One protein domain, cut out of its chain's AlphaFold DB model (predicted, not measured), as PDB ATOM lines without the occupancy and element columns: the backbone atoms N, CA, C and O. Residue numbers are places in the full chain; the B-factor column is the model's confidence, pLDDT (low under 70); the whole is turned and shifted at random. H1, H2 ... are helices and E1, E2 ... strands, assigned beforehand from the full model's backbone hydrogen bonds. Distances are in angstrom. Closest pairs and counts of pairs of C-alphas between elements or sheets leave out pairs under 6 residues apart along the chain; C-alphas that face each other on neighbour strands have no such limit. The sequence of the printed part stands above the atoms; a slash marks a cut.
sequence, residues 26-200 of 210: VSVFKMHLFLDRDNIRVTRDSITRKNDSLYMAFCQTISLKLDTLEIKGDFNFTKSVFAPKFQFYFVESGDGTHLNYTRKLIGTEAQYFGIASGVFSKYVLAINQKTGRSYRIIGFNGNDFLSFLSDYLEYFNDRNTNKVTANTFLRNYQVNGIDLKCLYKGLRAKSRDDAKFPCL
ATOM      1  N   VAL A  26      28.728  41.382  18.792       92.69
ATOM      2  CA  VAL A  26      27.559  41.906  19.516       92.69
ATOM      3  C   VAL A  26      26.345  41.010  19.281       92.69
ATOM      4  O   VAL A  26      25.692  40.598  20.240       92.69
ATOM      5  N   SER A  27      26.064  40.656  18.031       92.06
ATOM      6  CA  SER A  27      24.968  39.760  17.651       92.06
ATOM      7  C   SER A  27      25.113  38.363  18.265       92.06
ATOM      8  O   SER A  27      24.143  37.835  18.816       92.06
ATOM      9  N   VAL A  28      26.326  37.791  18.264       93.00
ATOM     10  CA  VAL A  28      26.623  36.521  18.960       93.00
ATOM     11  C   VAL A  28      26.314  36.639  20.448       93.00
ATOM     12  O   VAL A  28      25.640  35.783  21.020       93.00
ATOM     13  N   PHE A  29      26.776  37.716  21.079       92.75
ATOM     14  CA  PHE A  29      26.578  37.944  22.504       92.75
ATOM     15  C   PHE A  29      25.093  38.082  22.857       92.75
ATOM     16  O   PHE A  29      24.618  37.424  23.782       92.75
ATOM     17  N   LYS A  30      24.338  38.867  22.078       92.19
ATOM     18  CA  LYS A  30      22.882  39.012  22.220       92.19
ATOM     19  C   LYS A  30      22.168  37.672  22.096       92.19
ATOM     20  O   LYS A  30      21.267  37.402  22.884       92.19
ATOM     21  N   MET A  31      22.570  36.833  21.140       92.62
ATOM     22  CA  MET A  31      21.998  35.497  20.978       92.62
ATOM     23  C   MET A  31      22.215  34.646  22.231       92.62
ATOM     24  O   MET A  31      21.255  34.082  22.751       92.62
ATOM     25  N   HIS A  32      23.438  34.596  22.767       93.12
ATOM     26  CA  HIS A  32      23.713  33.838  23.993       93.12
ATOM     27  C   HIS A  32      22.944  34.372  25.193       93.12
ATOM     28  O   HIS A  32      22.317  33.582  25.886       93.12
ATOM     29  N   LEU A  33      22.922  35.689  25.410       90.88
ATOM     30  CA  LEU A  33      22.151  36.293  26.503       90.88
ATOM     31  C   LEU A  33      20.659  35.974  26.392       90.88
ATOM     32  O   LEU A  33      20.023  35.631  27.387       90.88
ATOM     33  N   PHE A  34      20.104  36.051  25.182       90.25
ATOM     34  CA  PHE A  34      18.712  35.700  24.948       90.25
ATOM     35  C   PHE A  34      18.461  34.218  25.220       90.25
ATOM     36  O   PHE A  34      17.482  33.879  25.877       90.25
ATOM     37  N   LEU A  35      19.335  33.323  24.747       89.88
ATOM     38  CA  LEU A  35      19.214  31.873  24.912       89.88
ATOM     39  C   LEU A  35      19.439  31.391  26.349       89.88
ATOM     40  O   LEU A  35      18.827  30.398  26.730       89.88
ATOM     41  N   ASP A  36      20.224  32.105  27.149       88.25
ATOM     42  CA  ASP A  36      20.554  31.730  28.529       88.25
ATOM     43  C   ASP A  36      19.390  31.917  29.522       88.25
ATOM     44  O   ASP A  36      19.412  31.359  30.616       88.25
ATOM     45  N   ARG A  37      18.355  32.676  29.134       80.88
ATOM     46  CA  ARG A  37      17.135  32.887  29.932       80.88
ATOM     47  C   ARG A  37      16.208  31.668  29.914       80.88
ATOM     48  O   ARG A  37      16.125  30.967  28.912       80.88
ATOM     49  N   ASP A  38      15.425  31.437  30.954       77.56
ATOM     50  CA  ASP A  38      14.380  30.408  30.885       77.56
ATOM     51  C   ASP A  38      13.155  30.882  30.081       77.56
ATOM     52  O   ASP A  38      12.946  32.076  29.855       77.56
ATOM     53  N   ASN A  39      12.327  29.937  29.619       75.06
ATOM     54  CA  ASN A  39      11.002  30.278  29.088       75.06
ATOM     55  C   ASN A  39      10.122  30.827  30.216       75.06
ATOM     56  O   ASN A  39      10.133  30.307  31.334       75.06
ATOM     57  N   ILE A  40       9.302  31.829  29.910       68.62
ATOM     58  CA  ILE A  40       8.575  32.578  30.938       68.62
ATOM     59  C   ILE A  40       7.150  32.071  31.066       68.62
ATOM     60  O   ILE A  40       6.426  31.927  30.077       68.62
ATOM     61  N   ARG A  41       6.742  31.829  32.311       64.31
ATOM     62  CA  ARG A  41       5.349  31.582  32.684       64.31
ATOM     63  C   ARG A  41       4.683  32.920  32.984       64.31
ATOM     64  O   ARG A  41       5.021  33.552  33.978       64.31
ATOM     65  N   VAL A  42       3.759  33.341  32.123       63.09
ATOM     66  CA  VAL A  42       3.017  34.608  32.277       63.09
ATOM     67  C   VAL A  42       1.819  34.410  33.204       63.09
ATOM     68  O   VAL A  42       1.500  35.273  34.015       63.09
ATOM     69  N   THR A  43       1.186  33.240  33.132       62.78
ATOM     70  CA  THR A  43       0.138  32.784  34.057       62.78
ATOM     71  C   THR A  43       0.348  31.302  34.379       62.78
ATOM     72  O   THR A  43       1.240  30.668  33.812       62.78
ATOM     73  N   ARG A  44      -0.468  30.718  35.276       61.78
ATOM     74  CA  ARG A  44      -0.421  29.268  35.563       61.78
ATOM     75  C   ARG A  44      -0.553  28.406  34.297       61.78
ATOM     76  O   ARG A  44       0.078  27.355  34.244       61.78
ATOM     77  N   ASP A  45      -1.262  28.906  33.282       65.31
ATOM     78  CA  ASP A  45      -1.614  28.149  32.074       65.31
ATOM     79  C   ASP A  45      -0.957  28.676  30.785       65.31
ATOM     80  O   ASP A  45      -1.081  28.052  29.732       65.31
ATOM     81  N   SER A  46      -0.232  29.802  30.833       69.88
ATOM     82  CA  SER A  46       0.436  30.374  29.655       69.88
ATOM     83  C   SER A  46       1.959  30.406  29.806       69.88
ATOM     84  O   SER A  46       2.533  31.126  30.627       69.88
ATOM     85  N   ILE A  47       2.626  29.607  28.971       71.75
ATOM     86  CA  ILE A  47       4.078  29.628  28.788       71.75
ATOM     87  C   ILE A  47       4.358  30.373  27.493       71.75
ATOM     88  O   ILE A  47       3.989  29.910  26.413       71.75
ATOM     89  N   THR A  48       5.054  31.498  27.583       71.44
ATOM     90  CA  THR A  48       5.606  32.128  26.386       71.44
ATOM     91  C   THR A  48       6.930  31.466  26.060       71.44
ATOM     92  O   THR A  48       7.882  31.514  26.840       71.44
ATOM     93  N   ARG A  49       6.974  30.817  24.898       80.88
ATOM     94  CA  ARG A  49       8.186  30.191  24.372       80.88
ATOM     95  C   ARG A  49       9.006  31.226  23.614       80.88
ATOM     96  O   ARG A  49       8.439  32.073  22.924       80.88
ATOM     97  N   LYS A  50      10.330  31.122  23.706       85.56
ATOM     98  CA  LYS A  50      11.231  31.908  22.859       85.56
ATOM     99  C   LYS A  50      10.940  31.651  21.385       85.56
ATOM    100  O   LYS A  50      10.779  30.506  20.969       85.56
ATOM    101  N   ASN A  51      10.877  32.730  20.619       85.62
ATOM    102  CA  ASN A  51      10.690  32.713  19.178       85.62
ATOM    103  C   ASN A  51      11.430  33.897  18.542       85.62
ATOM    104  O   ASN A  51      11.928  34.783  19.246       85.62
ATOM    105  N   ASP A  52      11.470  33.912  17.214       88.25
ATOM    106  CA  ASP A  52      12.199  34.919  16.443       88.25
ATOM    107  C   ASP A  52      11.662  36.333  16.688       88.25
ATOM    108  O   ASP A  52      12.443  37.261  16.877       88.25
ATOM    109  N   SER A  53      10.339  36.509  16.782       88.19
ATOM    110  CA  SER A  53       9.727  37.813  17.073       88.19
ATOM    111  C   SER A  53      10.203  38.387  18.410       88.19
ATOM    112  O   SER A  53      10.529  39.571  18.507       88.19
ATOM    113  N   LEU A  54      10.285  37.546  19.442       87.38
ATOM    114  CA  LEU A  54      10.762  37.938  20.764       87.38
ATOM    115  C   LEU A  54      12.264  38.244  20.749       87.38
ATOM    116  O   LEU A  54      12.696  39.207  21.380       87.38
ATOM    117  N   TYR A  55      13.053  37.466  20.003       90.25
ATOM    118  CA  TYR A  55      14.479  37.734  19.820       90.25
ATOM    119  C   TYR A  55      14.727  39.065  19.095       90.25
ATOM    120  O   TYR A  55      15.593  39.841  19.503       90.25
ATOM    121  N   MET A  56      13.935  39.381  18.068       90.44
ATOM    122  CA  MET A  56      14.014  40.661  17.359       90.44
ATOM    123  C   MET A  56      13.680  41.835  18.283       90.44
ATOM    124  O   MET A  56      14.425  42.817  18.324       90.44
ATOM    125  N   ALA A  57      12.619  41.710  19.086       89.38
ATOM    126  CA  ALA A  57      12.262  42.714  20.086       89.38
ATOM    127  C   ALA A  57      13.366  42.895  21.146       89.38
ATOM    128  O   ALA A  57      13.721  44.028  21.483       89.38
ATOM    129  N   PHE A  58      13.969  41.798  21.621       90.31
ATOM    130  CA  PHE A  58      15.133  41.833  22.510       90.31
ATOM    131  C   PHE A  58      16.302  42.592  21.868       90.31
ATOM    132  O   PHE A  58      16.864  43.502  22.477       90.31
ATOM    133  N   CYS A  59      16.631  42.285  20.611       91.12
ATOM    134  CA  CYS A  59      17.742  42.913  19.899       91.12
ATOM    135  C   CYS A  59      17.568  44.420  19.702       91.12
ATOM    136  O   CYS A  59      18.567  45.140  19.754       91.12
ATOM    137  N   GLN A  60      16.336  44.883  19.486       90.69
ATOM    138  CA  GLN A  60      15.992  46.304  19.357       90.69
ATOM    139  C   GLN A  60      16.013  47.038  20.704       90.69
ATOM    140  O   GLN A  60      16.319  48.228  20.763       90.69
ATOM    141  N   THR A  61      15.683  46.331  21.785       89.88
ATOM    142  CA  THR A  61      15.538  46.914  23.124       89.88
ATOM    143  C   THR A  61      16.867  46.979  23.879       89.88
ATOM    144  O   THR A  61      17.089  47.903  24.657       89.88
ATOM    145  N   ILE A  62      17.770  46.026  23.644       88.56
ATOM    146  CA  ILE A  62      19.075  45.958  24.308       88.56
ATOM    147  C   ILE A  62      20.163  46.532  23.403       88.56
ATOM    148  O   ILE A  62      20.440  46.006  22.324       88.56
ATOM    149  N   SER A  63      20.849  47.562  23.878       89.50
ATOM    150  CA  SER A  63      22.117  48.028  23.322       89.50
ATOM    151  C   SER A  63      23.270  47.436  24.127       89.50
ATOM    152  O   SER A  63      23.289  47.556  25.352       89.50
ATOM    153  N   LEU A  64      24.224  46.802  23.438       89.94
ATOM    154  CA  LEU A  64      25.431  46.250  24.053       89.94
ATOM    155  C   LEU A  64      26.664  46.956  23.508       89.94
ATOM    156  O   LEU A  64      26.805  47.120  22.296       89.94
ATOM    157  N   LYS A  65      27.585  47.275  24.406       91.12
ATOM    158  CA  LYS A  65      28.967  47.600  24.088       91.12
ATOM    159  C   LYS A  65      29.834  46.456  24.602       91.12
ATOM    160  O   LYS A  65      29.760  46.105  25.777       91.12
ATOM    161  N   LEU A  66      30.606  45.855  23.701       92.25
ATOM    162  CA  LEU A  66      31.540  44.790  24.044       92.25
ATOM    163  C   LEU A  66      32.929  45.367  24.239       92.25
ATOM    164  O   LEU A  66      33.405  46.120  23.390       92.25
ATOM    165  N   ASP A  67      33.597  44.887  25.275       94.06
ATOM    166  CA  ASP A  67      35.023  45.085  25.457       94.06
ATOM    167  C   ASP A  67      35.765  43.759  25.261       94.06
ATOM    168  O   ASP A  67      35.214  42.664  25.421       94.06
ATOM    169  N   THR A  68      37.040  43.847  24.895       95.25
ATOM    170  CA  THR A  68      37.903  42.684  24.669       95.25
ATOM    171  C   THR A  68      38.818  42.431  25.855       95.25
ATOM    172  O   THR A  68      39.441  43.357  26.371       95.25
ATOM    173  N   LEU A  69      38.978  41.166  26.243       97.06
ATOM    174  CA  LEU A  69      39.978  40.773  27.232       97.06
ATOM    175  C   LEU A  69      41.335  40.533  26.569       97.06
ATOM    176  O   LEU A  69      41.431  39.917  25.505       97.06
ATOM    177  N   GLU A  70      42.388  40.996  27.235       97.06
ATOM    178  CA  GLU A  70      43.766  40.759  26.817       97.06
ATOM    179  C   GLU A  70      44.164  39.297  27.078       97.06
ATOM    180  O   GLU A  70      43.886  38.734  28.144       97.06
ATOM    181  N   ILE A  71      44.849  38.699  26.102       97.25
ATOM    182  CA  ILE A  71      45.378  37.336  26.162       97.25
ATOM    183  C   ILE A  71      46.899  37.414  26.329       97.25
ATOM    184  O   ILE A  71      47.584  38.076  25.546       97.25
ATOM    185  N   LYS A  72      47.436  36.706  27.325       96.00
ATOM    186  CA  LYS A  72      48.872  36.610  27.628       96.00
ATOM    187  C   LYS A  72      49.317  35.157  27.683       96.00
ATOM    188  O   LYS A  72      48.507  34.254  27.868       96.00
ATOM    189  N   GLY A  73      50.616  34.928  27.527       94.31
ATOM    190  CA  GLY A  73      51.182  33.589  27.609       94.31
ATOM    191  C   GLY A  73      52.325  33.345  26.639       94.31
ATOM    192  O   GLY A  73      52.806  34.259  25.966       94.31
ATOM    193  N   ASP A  74      52.724  32.084  26.555       94.75
ATOM    194  CA  ASP A  74      53.791  31.624  25.675       94.75
ATOM    195  C   ASP A  74      53.484  31.967  24.210       94.75
ATOM    196  O   ASP A  74      52.344  31.849  23.740       94.75
ATOM    197  N   PHE A  75      54.526  32.332  23.455       92.06
ATOM    198  CA  PHE A  75      54.408  32.703  22.040       92.06
ATOM    199  C   PHE A  75      53.676  31.635  21.221       92.06
ATOM    200  O   PHE A  75      52.785  31.956  20.432       92.06
ATOM    201  N   ASN A  76      54.002  30.361  21.452       92.75
ATOM    202  CA  ASN A  76      53.399  29.244  20.731       92.75
ATOM    203  C   ASN A  76      51.879  29.204  20.898       92.75
ATOM    204  O   ASN A  76      51.175  28.947  19.929       92.75
ATOM    205  N   PHE A  77      51.375  29.534  22.085       93.38
ATOM    206  CA  PHE A  77      49.961  29.432  22.430       93.38
ATOM    207  C   PHE A  77      49.159  30.680  22.050       93.38
ATOM    208  O   PHE A  77      47.964  30.605  21.810       93.38
ATOM    209  N   THR A  78      49.789  31.846  21.988       94.12
ATOM    210  CA  THR A  78      49.041  33.105  21.837       94.12
ATOM    211  C   THR A  78      49.289  33.789  20.499       94.12
ATOM    212  O   THR A  78      48.385  34.395  19.927       94.12
ATOM    213  N   LYS A  79      50.509  33.683  19.965       92.25
ATOM    214  CA  LYS A  79      50.977  34.521  18.854       92.25
ATOM    215  C   LYS A  79      51.405  33.733  17.621       92.25
ATOM    216  O   LYS A  79      51.349  34.290  16.528       92.25
ATOM    217  N   SER A  80      51.774  32.460  17.760       92.19
ATOM    218  CA  SER A  80      52.211  31.649  16.620       92.19
ATOM    219  C   SER A  80      51.145  31.552  15.520       92.19
ATOM    220  O   SER A  80      49.946  31.758  15.743       92.19
ATOM    221  N   VAL A  81      51.577  31.212  14.307       89.69
ATOM    222  CA  VAL A  81      50.673  30.963  13.169       89.69
ATOM    223  C   VAL A  81      49.775  29.741  13.390       89.69
ATOM    224  O   VAL A  81      48.680  29.670  12.836       89.69
ATOM    225  N   PHE A  82      50.206  28.809  14.242       88.31
ATOM    226  CA  PHE A  82      49.443  27.619  14.611       88.31
ATOM    227  C   PHE A  82      48.573  27.823  15.855       88.31
ATOM    228  O   PHE A  82      47.758  26.957  16.168       88.31
ATOM    229  N   ALA A  83      48.702  28.962  16.546       91.00
ATOM    230  CA  ALA A  83      47.830  29.311  17.657       91.00
ATOM    231  C   ALA A  83      46.396  29.543  17.141       91.00
ATOM    232  O   ALA A  83      46.203  30.398  16.261       91.00
ATOM    233  N   PRO A  84      45.389  28.829  17.681       91.19
ATOM    234  CA  PRO A  84      43.990  29.130  17.417       91.19
ATOM    235  C   PRO A  84      43.683  30.609  17.694       91.19
ATOM    236  O   PRO A  84      44.057  31.147  18.737       91.19
ATOM    237  N   LYS A  85      42.992  31.281  16.769       93.06
ATOM    238  CA  LYS A  85      42.673  32.712  16.887       93.06
ATOM    239  C   LYS A  85      41.344  32.902  17.610       93.06
ATOM    240  O   LYS A  85      40.308  33.100  16.981       93.06
ATOM    241  N   PHE A  86      41.371  32.797  18.934       95.50
ATOM    242  CA  PHE A  86      40.235  33.148  19.784       95.50
ATOM    243  C   PHE A  86      40.337  34.595  20.259       95.50
ATOM    244  O   PHE A  86      41.414  35.045  20.634       95.50
ATOM    245  N   GLN A  87      39.201  35.287  20.295       96.38
ATOM    246  CA  GLN A  87      39.046  36.566  20.982       96.38
ATOM    247  C   GLN A  87      38.068  36.382  22.138       96.38
ATOM    248  O   GLN A  87      37.048  35.705  21.993       96.38
ATOM    249  N   PHE A  88      38.387  36.980  23.281       97.62
ATOM    250  CA  PHE A  88      37.518  36.981  24.450       97.62
ATOM    251  C   PHE A  88      36.833  38.337  24.551       97.62
ATOM    252  O   PHE A  88      37.511  39.367  24.534       97.62
ATOM    253  N   TYR A  89      35.509  38.315  24.648       96.44
ATOM    254  CA  TYR A  89      34.659  39.492  24.791       96.44
ATOM    255  C   TYR A  89      33.940  39.440  26.129       96.44
ATOM    256  O   TYR A  89      33.548  38.356  26.574       96.44
ATOM    257  N   PHE A  90      33.728  40.596  26.745       95.06
ATOM    258  CA  PHE A  90      32.933  40.698  27.956       95.06
ATOM    259  C   PHE A  90      31.934  41.853  27.914       95.06
ATOM    260  O   PHE A  90      32.090  42.812  27.159       95.06
ATOM    261  N   VAL A  91      30.912  41.708  28.753       92.25
ATOM    262  CA  VAL A  91      29.911  42.724  29.088       92.25
ATOM    263  C   VAL A  91      29.763  42.716  30.598       92.25
ATOM    264  O   VAL A  91      29.644  41.641  31.191       92.25
ATOM    265  N   GLU A  92      29.758  43.893  31.209       89.69
ATOM    266  CA  GLU A  92      29.404  44.063  32.615       89.69
ATOM    267  C   GLU A  92      27.937  44.504  32.733       89.69
ATOM    268  O   GLU A  92      27.487  45.433  32.067       89.69
ATOM    269  N   SER A  93      27.143  43.785  33.519       78.44
ATOM    270  CA  SER A  93      25.746  44.092  33.791       78.44
ATOM    271  C   SER A  93      25.655  45.091  34.943       78.44
ATOM    272  O   SER A  93      26.358  44.990  35.944       78.44
ATOM    273  N   GLY A  94      24.780  46.086  34.809       69.12
ATOM    274  CA  GLY A  94      24.473  47.015  35.900       69.12
ATOM    275  C   GLY A  94      25.388  48.235  36.036       69.12
ATOM    276  O   GLY A  94      25.102  49.084  36.874       69.12
ATOM    277  N   ASP A  95      26.422  48.387  35.205       73.00
ATOM    278  CA  ASP A  95      27.258  49.598  35.202       73.00
ATOM    279  C   ASP A  95      26.680  50.746  34.346       73.00
ATOM    280  O   ASP A  95      27.155  51.878  34.408       73.00
ATOM    281  N   GLY A  96      25.655  50.456  33.536       69.75
ATOM    282  CA  GLY A  96      25.027  51.409  32.616       69.75
ATOM    283  C   GLY A  96      25.907  51.827  31.432       69.75
ATOM    284  O   GLY A  96      25.535  52.728  30.681       69.75
ATOM    285  N   THR A  97      27.071  51.202  31.225       78.44
ATOM    286  CA  THR A  97      27.988  51.539  30.122       78.44
ATOM    287  C   THR A  97      28.082  50.432  29.078       78.44
ATOM    288  O   THR A  97      28.103  50.729  27.880       78.44
ATOM    289  N   HIS A  98      28.062  49.165  29.499       84.06
ATOM    290  CA  HIS A  98      28.147  48.022  28.585       84.06
ATOM    291  C   HIS A  98      26.783  47.510  28.136       84.06
ATOM    292  O   HIS A  98      26.660  46.924  27.060       84.06
ATOM    293  N   LEU A  99      25.754  47.727  28.950       85.00
ATOM    294  CA  LEU A  99      24.415  47.208  28.721       85.00
ATOM    295  C   LEU A  99      23.400  48.285  29.051       85.00
ATOM    296  O   LEU A  99      23.252  48.683  30.204       85.00
ATOM    297  N   ASN A 100      22.684  48.721  28.020       86.56
ATOM    298  CA  ASN A 100      21.682  49.767  28.131       86.56
ATOM    299  C   ASN A 100      20.390  49.378  27.432       86.56
ATOM    300  O   ASN A 100      20.389  48.778  26.357       86.56
ATOM    301  N   TYR A 101      19.281  49.784  28.034       87.25
ATOM    302  CA  TYR A 101      17.967  49.672  27.426       87.25
ATOM    303  C   TYR A 101      17.723  50.894  26.539       87.25
ATOM    304  O   TYR A 101      17.761  52.027  27.014       87.25
ATOM    305  N   THR A 102      17.468  50.678  25.249       89.31
ATOM    306  CA  THR A 102      17.200  51.756  24.274       89.31
ATOM    307  C   THR A 102      15.882  52.479  24.552       89.31
ATOM    308  O   THR A 102      15.681  53.612  24.121       89.31
ATOM    309  N   ARG A 103      14.986  51.831  25.302       88.75
ATOM    310  CA  ARG A 103      13.724  52.371  25.804       88.75
ATOM    311  C   ARG A 103      13.380  51.740  27.145       88.75
ATOM    312  O   ARG A 103      13.855  50.654  27.472       88.75
ATOM    313  N   LYS A 104      12.484  52.381  27.895       84.69
ATOM    314  CA  LYS A 104      11.918  51.783  29.108       84.69
ATOM    315  C   LYS A 104      11.178  50.485  28.758       84.69
ATOM    316  O   LYS A 104      10.426  50.440  27.781       84.69
ATOM    317  N   LEU A 105      11.389  49.452  29.575       84.12
ATOM    318  CA  LEU A 105      10.637  48.201  29.490       84.12
ATOM    319  C   LEU A 105       9.186  48.439  29.926       84.12
ATOM    320  O   LEU A 105       8.940  49.119  30.927       84.12
ATOM    321  N   ILE A 106       8.231  47.882  29.186       80.38
ATOM    322  CA  ILE A 106       6.792  48.012  29.438       80.38
ATOM    323  C   ILE A 106       6.145  46.644  29.689       80.38
ATOM    324  O   ILE A 106       6.539  45.633  29.115       80.38
ATOM    325  N   GLY A 107       5.131  46.605  30.555       77.44
ATOM    326  CA  GLY A 107       4.383  45.379  30.853       77.44
ATOM    327  C   GLY A 107       5.277  44.232  31.339       77.44
ATOM    328  O   GLY A 107       6.020  44.374  32.308       77.44
ATOM    329  N   THR A 108       5.200  43.087  30.662       74.44
ATOM    330  CA  THR A 108       5.947  41.863  30.994       74.44
ATOM    331  C   THR A 108       7.347  41.813  30.381       74.44
ATOM    332  O   THR A 108       8.080  40.863  30.632       74.44
ATOM    333  N   GLU A 109       7.777  42.827  29.623       77.62
ATOM    334  CA  GLU A 109       9.097  42.844  28.974       77.62
ATOM    335  C   GLU A 109      10.261  42.720  29.952       77.62
ATOM    336  O   GLU A 109      11.265  42.106  29.616       77.62
ATOM    337  N   ALA A 110      10.126  43.241  31.173       76.69
ATOM    338  CA  ALA A 110      11.131  43.063  32.220       76.69
ATOM    339  C   ALA A 110      11.392  41.587  32.543       76.69
ATOM    340  O   ALA A 110      12.508  41.228  32.901       76.69
ATOM    341  N   GLN A 111      10.393  40.724  32.366       73.50
ATOM    342  CA  GLN A 111      10.554  39.290  32.560       73.50
ATOM    343  C   GLN A 111      11.388  38.695  31.413       73.50
ATOM    344  O   GLN A 111      12.288  37.906  31.674       73.50
ATOM    345  N   TYR A 112      11.143  39.104  30.159       73.25
ATOM    346  CA  TYR A 112      11.801  38.552  28.958       73.25
ATOM    347  C   TYR A 112      13.176  39.134  28.652       73.25
ATOM    348  O   TYR A 112      14.054  38.434  28.152       73.25
ATOM    349  N   PHE A 113      13.333  40.433  28.881       78.25
ATOM    350  CA  PHE A 113      14.485  41.228  28.466       78.25
ATOM    351  C   PHE A 113      15.299  41.722  29.665       78.25
ATOM    352  O   PHE A 113      16.347  42.346  29.486       78.25
ATOM    353  N   GLY A 114      14.824  41.469  30.888       72.56
ATOM    354  CA  GLY A 114      15.576  41.734  32.105       72.56
ATOM    355  C   GLY A 114      16.878  40.942  32.097       72.56
ATOM    356  O   GLY A 114      16.878  39.721  31.937       72.56
ATOM    357  N   ILE A 115      17.997  41.641  32.260       69.06
ATOM    358  CA  ILE A 115      19.280  41.007  32.536       69.06
ATOM    359  C   ILE A 115      19.509  41.182  34.033       69.06
ATOM    360  O   ILE A 115      19.603  42.310  34.510       69.06
ATOM    361  N   ALA A 116      19.476  40.073  34.777       65.56
ATOM    362  CA  ALA A 116      19.575  40.110  36.229       65.56
ATOM    363  C   ALA A 116      20.922  40.698  36.680       65.56
ATOM    364  O   ALA A 116      21.939  40.577  35.994       65.56
ATOM    365  N   SER A 117      20.913  41.326  37.851       61.12
ATOM    366  CA  SER A 117      22.102  41.798  38.553       61.12
ATOM    367  C   SER A 117      22.225  41.018  39.863       61.12
ATOM    368  O   SER A 117      21.668  41.422  40.886       61.12
ATOM    369  N   GLY A 118      22.869  39.852  39.816       63.47
ATOM    370  CA  GLY A 118      23.253  39.103  41.013       63.47
ATOM    371  C   GLY A 118      24.551  39.633  41.629       63.47
ATOM    372  O   GLY A 118      24.989  40.747  41.351       63.47
ATOM    373  N   VAL A 119      25.206  38.810  42.456       63.22
ATOM    374  CA  VAL A 119      26.512  39.134  43.093       63.22
ATOM    375  C   VAL A 119      27.620  39.347  42.066       63.22
ATOM    376  O   VAL A 119      28.659  39.940  42.349       63.22
ATOM    377  N   PHE A 120      27.420  38.796  40.880       74.31
ATOM    378  CA  PHE A 120      28.369  38.814  39.799       74.31
ATOM    379  C   PHE A 120      27.713  39.480  38.593       74.31
ATOM    380  O   PHE A 120      26.582  39.156  38.252       74.31
ATOM    381  N   SER A 121      28.411  40.413  37.956       85.12
ATOM    382  CA  SER A 121      27.868  41.235  36.870       85.12
ATOM    383  C   SER A 121      28.466  40.908  35.505       85.12
ATOM    384  O   SER A 121      28.065  41.469  34.496       85.12
ATOM    385  N   LYS A 122      29.450  40.017  35.407       91.31
ATOM    386  CA  LYS A 122      30.234  39.893  34.175       91.31
ATOM    387  C   LYS A 122      29.800  38.700  33.331       91.31
ATOM    388  O   LYS A 122      29.797  37.571  33.796       91.31
ATOM    389  N   TYR A 123      29.537  38.914  32.050       93.81
ATOM    390  CA  TYR A 123      29.430  37.835  31.068       93.81
ATOM    391  C   TYR A 123      30.705  37.780  30.234       93.81
ATOM    392  O   TYR A 123      31.213  38.826  29.831       93.81
ATOM    393  N   VAL A 124      31.216  36.582  29.936       96.81
ATOM    394  CA  VAL A 124      32.381  36.414  29.044       96.81
ATOM    395  C   VAL A 124      32.141  35.321  28.013       96.81
ATOM    396  O   VAL A 124      31.866  34.172  28.370       96.81
ATOM    397  N   LEU A 125      32.334  35.668  26.741       97.38
ATOM    398  CA  LEU A 125      32.377  34.726  25.626       97.38
ATOM    399  C   LEU A 125      33.793  34.617  25.063       97.38
ATOM    400  O   LEU A 125      34.482  35.621  24.893       97.38
ATOM    401  N   ALA A 126      34.191  33.404  24.690       97.88
ATOM    402  CA  ALA A 126      35.283  33.190  23.746       97.88
ATOM    403  C   ALA A 126      34.687  32.975  22.354       97.88
ATOM    404  O   ALA A 126      33.739  32.205  22.215       97.88
ATOM    405  N   ILE A 127      35.233  33.618  21.324       96.44
ATOM    406  CA  ILE A 127      34.792  33.449  19.936       96.44
ATOM    407  C   ILE A 127      35.998  33.108  19.069       96.44
ATOM    408  O   ILE A 127      36.983  33.851  19.022       96.44
ATOM    409  N   ASN A 128      35.919  31.988  18.357       94.69
ATOM    410  CA  ASN A 128      36.882  31.625  17.330       94.69
ATOM    411  C   ASN A 128      36.722  32.579  16.141       94.69
ATOM    412  O   ASN A 128      35.709  32.546  15.448       94.69
ATOM    413  N   GLN A 129      37.730  33.407  15.882       91.31
ATOM    414  CA  GLN A 129      37.679  34.443  14.849       91.31
ATOM    415  C   GLN A 129      37.686  33.878  13.422       91.31
ATOM    416  O   GLN A 129      37.385  34.597  12.477       91.31
ATOM    417  N   LYS A 130      38.019  32.592  13.246       88.50
ATOM    418  CA  LYS A 130      38.005  31.921  11.941       88.50
ATOM    419  C   LYS A 130      36.681  31.219  11.657       88.50
ATOM    420  O   LYS A 130      36.235  31.218  10.516       88.50
ATOM    421  N   THR A 131      36.093  30.567  12.661       89.31
ATOM    422  CA  THR A 131      34.892  29.732  12.480       89.31
ATOM    423  C   THR A 131      33.613  30.382  12.997       89.31
ATOM    424  O   THR A 131      32.531  29.857  12.764       89.31
ATOM    425  N   GLY A 132      33.701  31.472  13.759       88.75
ATOM    426  CA  GLY A 132      32.557  32.072  14.447       88.75
ATOM    427  C   GLY A 132      32.003  31.226  15.599       88.75
ATOM    428  O   GLY A 132      31.038  31.632  16.239       88.75
ATOM    429  N   ARG A 133      32.597  30.058  15.899       93.69
ATOM    430  CA  ARG A 133      32.177  29.224  17.033       93.69
ATOM    431  C   ARG A 133      32.437  29.968  18.340       93.69
ATOM    432  O   ARG A 133      33.525  30.503  18.549       93.69
ATOM    433  N   SER A 134      31.441  29.979  19.216       96.38
ATOM    434  CA  SER A 134      31.432  30.752  20.459       96.38
ATOM    435  C   SER A 134      31.201  29.866  21.680       96.38
ATOM    436  O   SER A 134      30.464  28.886  21.580       96.38
ATOM    437  N   TYR A 135      31.765  30.246  22.825       97.88
ATOM    438  CA  TYR A 135      31.759  29.459  24.060       97.88
ATOM    439  C   TYR A 135      31.440  30.363  25.246       97.88
ATOM    440  O   TYR A 135      32.079  31.407  25.410       97.88
ATOM    441  N   ARG A 136      30.488  29.955  26.088       97.56
ATOM    442  CA  ARG A 136      30.125  30.642  27.335       97.56
ATOM    443  C   ARG A 136      31.153  30.333  28.412       97.56
ATOM    444  O   ARG A 136      31.236  29.198  28.870       97.56
ATOM    445  N   ILE A 137      31.966  31.315  28.793       97.62
ATOM    446  CA  ILE A 137      33.099  31.093  29.707       97.62
ATOM    447  C   ILE A 137      32.750  31.484  31.142       97.62
ATOM    448  O   ILE A 137      33.117  30.767  32.069       97.62
ATOM    449  N   ILE A 138      32.054  32.606  31.333       95.50
ATOM    450  CA  ILE A 138      31.728  33.164  32.653       95.50
ATOM    451  C   ILE A 138      30.339  33.816  32.616       95.50
ATOM    452  O   ILE A 138      29.987  34.440  31.614       95.50
ATOM    453  N   GLY A 139      29.593  33.716  33.721       92.25
ATOM    454  CA  GLY A 139      28.375  34.494  33.986       92.25
ATOM    455  C   GLY A 139      27.067  33.872  33.492       92.25
ATOM    456  O   GLY A 139      26.008  34.205  34.017       92.25
ATOM    457  N   PHE A 140      27.142  32.948  32.536       92.75
ATOM    458  CA  PHE A 140      25.993  32.254  31.948       92.75
ATOM    459  C   PHE A 140      25.505  31.075  32.809       92.75
ATOM    460  O   PHE A 140      26.258  30.515  33.610       92.75
ATOM    461  N   ASN A 141      24.264  30.636  32.591       90.62
ATOM    462  CA  ASN A 141      23.690  29.438  33.209       90.62
ATOM    463  C   ASN A 141      24.382  28.144  32.758       90.62
ATOM    464  O   ASN A 141      24.445  27.175  33.521       90.62
ATOM    465  N   GLY A 142      24.942  28.135  31.546       91.12
ATOM    466  CA  GLY A 142      25.859  27.100  31.060       91.12
ATOM    467  C   GLY A 142      27.324  27.546  31.051       91.12
ATOM    468  O   GLY A 142      27.624  28.735  31.034       91.12
ATOM    469  N   ASN A 143      28.250  26.585  31.012       95.56
ATOM    470  CA  ASN A 143      29.677  26.862  30.852       95.56
ATOM    471  C   ASN A 143      30.300  25.890  29.846       95.56
ATOM    472  O   ASN A 143      30.291  24.677  30.050       95.56
ATOM    473  N   ASP A 144      30.861  26.437  28.774       97.94
ATOM    474  CA  ASP A 144      31.394  25.690  27.637       97.94
ATOM    475  C   ASP A 144      32.935  25.637  27.655       97.94
ATOM    476  O   ASP A 144      33.562  25.301  26.649       97.94
ATOM    477  N   PHE A 145      33.582  25.968  28.783       98.31
ATOM    478  CA  PHE A 145      35.043  26.057  28.871       98.31
ATOM    479  C   PHE A 145      35.756  24.738  28.537       98.31
ATOM    480  O   PHE A 145      36.797  24.757  27.883       98.31
ATOM    481  N   LEU A 146      35.211  23.580  28.931       98.25
ATOM    482  CA  LEU A 146      35.818  22.287  28.585       98.25
ATOM    483  C   LEU A 146      35.756  22.007  27.076       98.25
ATOM    484  O   LEU A 146      36.715  21.473  26.522       98.25
ATOM    485  N   SER A 147      34.673  22.409  26.407       98.31
ATOM    486  CA  SER A 147      34.552  22.320  24.947       98.31
ATOM    487  C   SER A 147      35.494  23.297  24.248       98.31
ATOM    488  O   SER A 147      36.182  22.903  23.313       98.31
ATOM    489  N   PHE A 148      35.597  24.535  24.742       98.38
ATOM    490  CA  PHE A 148      36.595  25.505  24.277       98.38
ATOM    491  C   PHE A 148      38.013  24.931  24.366       98.38
ATOM    492  O   PHE A 148      38.767  24.977  23.396       98.38
ATOM    493  N   LEU A 149      38.368  24.361  25.519       98.38
ATOM    494  CA  LEU A 149      39.683  23.781  25.756       98.38
ATOM    495  C   LEU A 149      39.955  22.600  24.820       98.38
ATOM    496  O   LEU A 149      41.057  22.492  24.288       98.38
ATOM    497  N   SER A 150      38.964  21.730  24.621       97.81
ATOM    498  CA  SER A 150      39.069  20.601  23.694       97.81
ATOM    499  C   SER A 150      39.354  21.080  22.273       97.81
ATOM    500  O   SER A 150      40.367  20.692  21.699       97.81
ATOM    501  N   ASP A 151      38.526  21.985  21.750       97.44
ATOM    502  CA  ASP A 151      38.661  22.512  20.390       97.44
ATOM    503  C   ASP A 151      39.984  23.266  20.194       97.44
ATOM    504  O   ASP A 151      40.619  23.177  19.140       97.44
ATOM    505  N   TYR A 152      40.420  24.011  21.214       97.19
ATOM    506  CA  TYR A 152      41.715  24.679  21.203       97.19
ATOM    507  C   TYR A 152      42.850  23.655  21.063       97.19
ATOM    508  O   TYR A 152      43.724  23.808  20.206       97.19
ATOM    509  N   LEU A 153      42.858  22.625  21.919       96.88
ATOM    510  CA  LEU A 153      43.915  21.613  21.949       96.88
ATOM    511  C   LEU A 153      43.922  20.770  20.678       96.88
ATOM    512  O   LEU A 153      45.000  20.489  20.171       96.88
ATOM    513  N   GLU A 154      42.756  20.399  20.159       96.00
ATOM    514  CA  GLU A 154      42.610  19.696  18.883       96.00
ATOM    515  C   GLU A 154      43.221  20.520  17.749       96.00
ATOM    516  O   GLU A 154      44.190  20.092  17.124       96.00
ATOM    517  N   TYR A 155      42.779  21.771  17.574       95.06
ATOM    518  CA  TYR A 155      43.308  22.640  16.523       95.06
ATOM    519  C   TYR A 155      44.827  22.815  16.616       95.06
ATOM    520  O   TYR A 155      45.514  22.807  15.586       95.06
ATOM    521  N   PHE A 156      45.337  23.034  17.832       94.38
ATOM    522  CA  PHE A 156      46.758  23.243  18.074       94.38
ATOM    523  C   PHE A 156      47.555  21.968  17.785       94.38
ATOM    524  O   PHE A 156      48.548  22.018  17.061       94.38
ATOM    525  N   ASN A 157      47.115  20.823  18.305       95.38
ATOM    526  CA  ASN A 157      47.828  19.553  18.189       95.38
ATOM    527  C   ASN A 157      47.777  18.965  16.776       95.38
ATOM    528  O   ASN A 157      48.719  18.290  16.382       95.38
ATOM    529  N   ASP A 158      46.745  19.263  15.990       95.44
ATOM    530  CA  ASP A 158      46.667  18.835  14.587       95.44
ATOM    531  C   ASP A 158      47.699  19.532  13.691       95.44
ATOM    532  O   ASP A 158      48.010  19.066  12.598       95.44
ATOM    533  N   ARG A 159      48.226  20.677  14.138       93.06
ATOM    534  CA  ARG A 159      49.164  21.522  13.380       93.06
ATOM    535  C   ARG A 159      50.570  21.540  13.965       93.06
ATOM    536  O   ARG A 159      51.448  22.183  13.399       93.06
ATOM    537  N   ASN A 160      50.784  20.861  15.089       89.50
ATOM    538  CA  ASN A 160      52.062  20.826  15.787       89.50
ATOM    539  C   ASN A 160      52.468  19.382  16.081       89.50
ATOM    540  O   ASN A 160      51.682  18.595  16.595       89.50
ATOM    541  N   THR A 161      53.736  19.055  15.838       85.25
ATOM    542  CA  THR A 161      54.281  17.714  16.098       85.25
ATOM    543  C   THR A 161      54.231  17.346  17.584       85.25
ATOM    544  O   THR A 161      53.942  16.208  17.947       85.25
ATOM    545  N   ASN A 162      54.490  18.322  18.457       88.06
ATOM    546  CA  ASN A 162      54.491  18.122  19.901       88.06
ATOM    547  C   ASN A 162      53.098  18.383  20.469       88.06
ATOM    548  O   ASN A 162      52.670  19.533  20.582       88.06
ATOM    549  N   LYS A 163      52.411  17.306  20.862       92.75
ATOM    550  CA  LYS A 163      51.085  17.405  21.471       92.75
ATOM    551  C   LYS A 163      51.156  18.086  22.835       92.75
ATOM    552  O   LYS A 163      51.938  17.723  23.710       92.75
ATOM    553  N   VAL A 164      50.272  19.049  23.023       94.12
ATOM    554  CA  VAL A 164      50.073  19.806  24.250       94.12
ATOM    555  C   VAL A 164      48.921  19.201  25.045       94.12
ATOM    556  O   VAL A 164      47.883  18.827  24.500       94.12
ATOM    557  N   THR A 165      49.098  19.142  26.365       96.75
ATOM    558  CA  THR A 165      48.068  18.714  27.321       96.75
ATOM    559  C   THR A 165      47.314  19.903  27.917       96.75
ATOM    560  O   THR A 165      47.832  21.019  27.968       96.75
ATOM    561  N   ALA A 166      46.128  19.648  28.482       97.69
ATOM    562  CA  ALA A 166      45.358  20.651  29.225       97.69
ATOM    563  C   ALA A 166      46.187  21.356  30.311       97.69
ATOM    564  O   ALA A 166      46.153  22.574  30.416       97.69
ATOM    565  N   ASN A 167      46.994  20.618  31.080       97.75
ATOM    566  CA  ASN A 167      47.839  21.209  32.125       97.75
ATOM    567  C   ASN A 167      48.886  22.178  31.562       97.75
ATOM    568  O   ASN A 167      49.176  23.198  32.181       97.75
ATOM    569  N   THR A 168      49.443  21.859  30.393       97.38
ATOM    570  CA  THR A 168      50.410  22.732  29.720       97.38
ATOM    571  C   THR A 168      49.721  23.998  29.224       97.38
ATOM    572  O   THR A 168      50.208  25.093  29.490       97.38
ATOM    573  N   PHE A 169      48.549  23.864  28.596       97.50
ATOM    574  CA  PHE A 169      47.719  25.003  28.202       97.50
ATOM    575  C   PHE A 169      47.386  25.907  29.396       97.50
ATOM    576  O   PHE A 169      47.678  27.094  29.358       97.50
ATOM    577  N   LEU A 170      46.863  25.345  30.490       97.94
ATOM    578  CA  LEU A 170      46.442  26.106  31.674       97.94
ATOM    579  C   LEU A 170      47.587  26.855  32.371       97.94
ATOM    580  O   LEU A 170      47.333  27.796  33.118       97.94
ATOM    581  N   ARG A 171      48.837  26.423  32.179       97.44
ATOM    582  CA  ARG A 171      50.019  27.109  32.712       97.44
ATOM    583  C   ARG A 171      50.479  28.249  31.802       97.44
ATOM    584  O   ARG A 171      50.945  29.267  32.303       97.44
ATOM    585  N   ASN A 172      50.346  28.061  30.493       97.31
ATOM    586  CA  ASN A 172      51.027  28.867  29.484       97.31
ATOM    587  C   ASN A 172      50.089  29.778  28.677       97.31
ATOM    588  O   ASN A 172      50.576  30.603  27.912       97.31
ATOM    589  N   TYR A 173      48.770  29.635  28.817       97.69
ATOM    590  CA  TYR A 173      47.750  30.471  28.185       97.69
ATOM    591  C   TYR A 173      46.904  31.144  29.267       97.69
ATOM    592  O   TYR A 173      46.318  30.473  30.116       97.69
ATOM    593  N   GLN A 174      46.843  32.471  29.242       97.62
ATOM    594  CA  GLN A 174      46.184  33.293  30.251       97.62
ATOM    595  C   GLN A 174      45.275  34.323  29.586       97.62
ATOM    596  O   GLN A 174      45.595  34.875  28.533       97.62
ATOM    597  N   VAL A 175      44.145  34.611  30.226       97.94
ATOM    598  CA  VAL A 175      43.226  35.674  29.816       97.94
ATOM    599  C   VAL A 175      42.995  36.564  31.025       97.94
ATOM    600  O   VAL A 175      42.627  36.069  32.093       97.94
ATOM    601  N   ASN A 176      43.238  37.867  30.881       97.06
ATOM    602  CA  ASN A 176      43.115  38.798  31.999       97.06
ATOM    603  C   ASN A 176      41.695  38.745  32.585       97.06
ATOM    604  O   ASN A 176      40.700  38.846  31.865       97.06
ATOM    605  N   GLY A 177      41.604  38.602  33.908       94.69
ATOM    606  CA  GLY A 177      40.326  38.532  34.618       94.69
ATOM    607  C   GLY A 177      39.590  37.191  34.505       94.69
ATOM    608  O   GLY A 177      38.412  37.141  34.849       94.69
ATOM    609  N   ILE A 178      40.246  36.120  34.040       97.12
ATOM    610  CA  ILE A 178      39.691  34.758  34.016       97.12
ATOM    611  C   ILE A 178      40.664  33.778  34.681       97.12
ATOM    612  O   ILE A 178      41.794  33.606  34.227       97.12
ATOM    613  N   ASP A 179      40.198  33.051  35.698       97.44
ATOM    614  CA  ASP A 179      40.938  31.917  36.260       97.44
ATOM    615  C   ASP A 179      40.566  30.610  35.536       97.44
ATOM    616  O   ASP A 179      39.682  29.853  35.952       97.44
ATOM    617  N   LEU A 180      41.266  30.329  34.431       97.94
ATOM    618  CA  LEU A 180      41.063  29.118  33.622       97.94
ATOM    619  C   LEU A 180      41.329  27.829  34.414       97.94
ATOM    620  O   LEU A 180      40.726  26.788  34.143       97.94
ATOM    621  N   LYS A 181      42.225  27.874  35.408       98.06
ATOM    622  CA  LYS A 181      42.548  26.715  36.248       98.06
ATOM    623  C   LYS A 181      41.415  26.429  37.226       98.06
ATOM    624  O   LYS A 181      41.079  25.259  37.421       98.06
ATOM    625  N   CYS A 182      40.823  27.467  37.814       97.75
ATOM    626  CA  CYS A 182      39.602  27.350  38.602       97.75
ATOM    627  C   CYS A 182      38.469  26.766  37.752       97.75
ATOM    628  O   CYS A 182      37.890  25.763  38.164       97.75
ATOM    629  N   LEU A 183      38.226  27.298  36.543       97.69
ATOM    630  CA  LEU A 183      37.185  26.786  35.639       97.69
ATOM    631  C   LEU A 183      37.388  25.298  35.335       97.69
ATOM    632  O   LEU A 183      36.467  24.497  35.486       97.69
ATOM    633  N   TYR A 184      38.615  24.904  34.981       98.19
ATOM    634  CA  TYR A 184      38.944  23.508  34.697       98.19
ATOM    635  C   TYR A 184      38.652  22.582  35.880       98.19
ATOM    636  O   TYR A 184      38.048  21.522  35.715       98.19
ATOM    637  N   LYS A 185      39.099  22.963  37.082       97.50
ATOM    638  CA  LYS A 185      38.911  22.149  38.287       97.50
ATOM    639  C   LYS A 185      37.445  22.091  38.705       97.50
ATOM    640  O   LYS A 185      36.980  21.013  39.058       97.50
ATOM    641  N   GLY A 186      36.744  23.222  38.652       96.81
ATOM    642  CA  GLY A 186      35.345  23.326  39.045       96.81
ATOM    643  C   GLY A 186      34.430  22.509  38.138       96.81
ATOM    644  O   GLY A 186      33.638  21.717  38.633       96.81
ATOM    645  N   LEU A 187      34.598  22.600  36.815       96.06
ATOM    646  CA  LEU A 187      33.772  21.846  35.857       96.06
ATOM    647  C   LEU A 187      34.049  20.339  35.854       96.06
ATOM    648  O   LEU A 187      33.238  19.565  35.356       96.06
ATOM    649  N   ARG A 188      35.193  19.908  36.395       96.38
ATOM    650  CA  ARG A 188      35.518  18.487  36.592       96.38
ATOM    651  C   ARG A 188      35.194  17.984  38.000       96.38
ATOM    652  O   ARG A 188      35.397  16.799  38.272       96.38
ATOM    653  N   ALA A 189      34.741  18.853  38.901       95.69
ATOM    654  CA  ALA A 189      34.326  18.444  40.233       95.69
ATOM    655  C   ALA A 189      33.021  17.636  40.158       95.69
ATOM    656  O   ALA A 189      32.195  17.836  39.273       95.69
ATOM    657  N   LYS A 190      32.829  16.712  41.105       91.06
ATOM    658  CA  LYS A 190      31.616  15.876  41.167       91.06
ATOM    659  C   LYS A 190      30.371  16.654  41.610       91.06
ATOM    660  O   LYS A 190      29.260  16.203  41.364       91.06
ATOM    661  N   SER A 191      30.562  17.782  42.286       89.94
ATOM    662  CA  SER A 191      29.500  18.626  42.825       89.94
ATOM    663  C   SER A 191      29.857  20.099  42.663       89.94
ATOM    664  O   SER A 191      31.036  20.465  42.672       89.94
ATOM    665  N   ARG A 192      28.827  20.939  42.531       85.12
ATOM    666  CA  ARG A 192      28.966  22.397  42.512       85.12
ATOM    667  C   ARG A 192      29.297  22.893  43.921       85.12
ATOM    668  O   ARG A 192      28.624  22.520  44.875       85.12
ATOM    669  N   ASP A 193      30.339  23.709  44.021       88.06
ATOM    670  CA  ASP A 193      30.802  24.343  45.257       88.06
ATOM    671  C   ASP A 193      31.305  25.747  44.904       88.06
ATOM    672  O   ASP A 193      32.437  25.925  44.445       88.06
ATOM    673  N   ASP A 194      30.425  26.735  45.057       83.75
ATOM    674  CA  ASP A 194      30.677  28.113  44.626       83.75
ATOM    675  C   ASP A 194      31.656  28.853  45.555       83.75
ATOM    676  O   ASP A 194      32.248  29.858  45.152       83.75
ATOM    677  N   ALA A 195      31.861  28.356  46.782       87.44
ATOM    678  CA  ALA A 195      32.873  28.879  47.697       87.44
ATOM    679  C   ALA A 195      34.274  28.426  47.267       87.44
ATOM    680  O   ALA A 195      35.220  29.214  47.256       87.44
ATOM    681  N   LYS A 196      34.402  27.162  46.855       93.62
ATOM    682  CA  LYS A 196      35.660  26.590  46.367       93.62
ATOM    683  C   LYS A 196      36.002  27.008  44.938       93.62
ATOM    684  O   LYS A 196      37.183  27.145  44.611       93.62
ATOM    685  N   PHE A 197      34.996  27.183  44.082       94.69
ATOM    686  CA  PHE A 197      35.156  27.529  42.669       94.69
ATOM    687  C   PHE A 197      34.388  28.812  42.313       94.69
ATOM    688  O   PHE A 197      33.449  28.770  41.518       94.69
ATOM    689  N   PRO A 198      34.805  29.980  42.839       91.75
ATOM    690  CA  PRO A 198      34.095  31.243  42.621       91.75
ATOM    691  C   PRO A 198      34.055  31.674  41.147       91.75
ATOM    692  O   PRO A 198      33.184  32.441  40.754       91.75
ATOM    693  N   CYS A 199      34.957  31.152  40.312       92.75
ATOM    694  CA  CYS A 199      34.956  31.360  38.863       92.75
ATOM    695  C   CYS A 199      33.721  30.782  38.141       92.75
ATOM    696  O   CYS A 199      33.500  31.117  36.980       92.75
ATOM    697  N   LEU A 200      32.948  29.901  38.790       93.06
ATOM    698  CA  LEU A 200      31.717  29.320  38.243       93.06
ATOM    699  C   LEU A 200      30.450  30.082  38.639       93.06
ATOM    700  O   LEU A 200      29.360  29.675  38.234       93.06
TER     701      LEU A 200
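Overview. This is residues 26 to 200 of the 210 residues of an uncharacterized protein of Sphingobacteriales bacterium (UniProt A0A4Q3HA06). A twisted antiparallel sheet, E2-E4-E6-E7, forms the middle of an elongated body, with H1 over one face and H5 over the other, in three layers. Toward one end lie H2, H4 and the strand pair E1 and E5; toward the other lie H3, H6 and the strand pair E3 and E8, with E1, E2 and E3 running on between these ends. The printed part has 175 residues, in order H1 H2 E1 E2 E3 H3 E4 E5 H4 E6 E7 H5 H6 E8 H7: seven named helices and eight named strands, class mixed. It is compact, with a radius of gyration of the C-alphas of 18.2 A and spans of 58 by 34 by 28 A.

Along the chain. H1, residues 26 to 36, begins at C-alpha 26 (27.559, 41.906, 19.516) and is 15.3 A long. H2 is 52 to 61, 14.1 A. E1 is 62 to 64, E2 67 to 69, E3 71 to 73 and H3 75 to 78. E4, 86 to 92, is 20.0 A long. E5 is 99 to 101 and H4 109 to 113. E6, 122 to 128, is 19.9 A; E7, 134 to 138, 12.4 A; H5, 145 to 157, 17.9 A. H6 is 166 to 172 and E8 173 to 175. H7, 180 to 187, ends at C-alpha 187 (33.772, 21.846, 35.857).

Arrangement. In the sheet, N 69 and O 88 of E2 and E4 are 2.9 A apart, N 87 and O 127 of E4 and E6 2.9 A, and N 135 and O 126 of the hairpin E6 and E7 2.8 A. H1 is on the sheet at a height of 9.3 A, and H5 on the opposite face at 11.0 A. H1 touches H2 at a steep tilt of 60 degrees, closest at C-alphas 30 and 59, 6.9 A. H2 and H4 only just touch, with 3 pairs of C-alphas within 8 A, closest 58 and 113, 6.0 A. E1 and E5 have N 63 and O 100 2.8 A apart; E3 and E8 have N 174 and O 72 2.8 A apart. H7 touches H5 at residues 145 to 146 alone, closest at C-alphas 146 and 184, 7.0 A. H3 and H6 are close but not clearly touching, C-alphas 77 and 172 being 7.2 A apart. In H1, H2, H4, H5, H6 and H7 every O i to N i+4 pair is within hydrogen-bond range; H3 is too short for one.

Size, cuts and confidence. The farthest C-alphas, of Arg 44 and Thr 161, are 59.2 A apart. The printed part has no cut. The link H1 to H2 is long. Mean pLDDT of the printed part is 89.1; residues 40 to 46, 94, 96 and 115 to 119 are under 70.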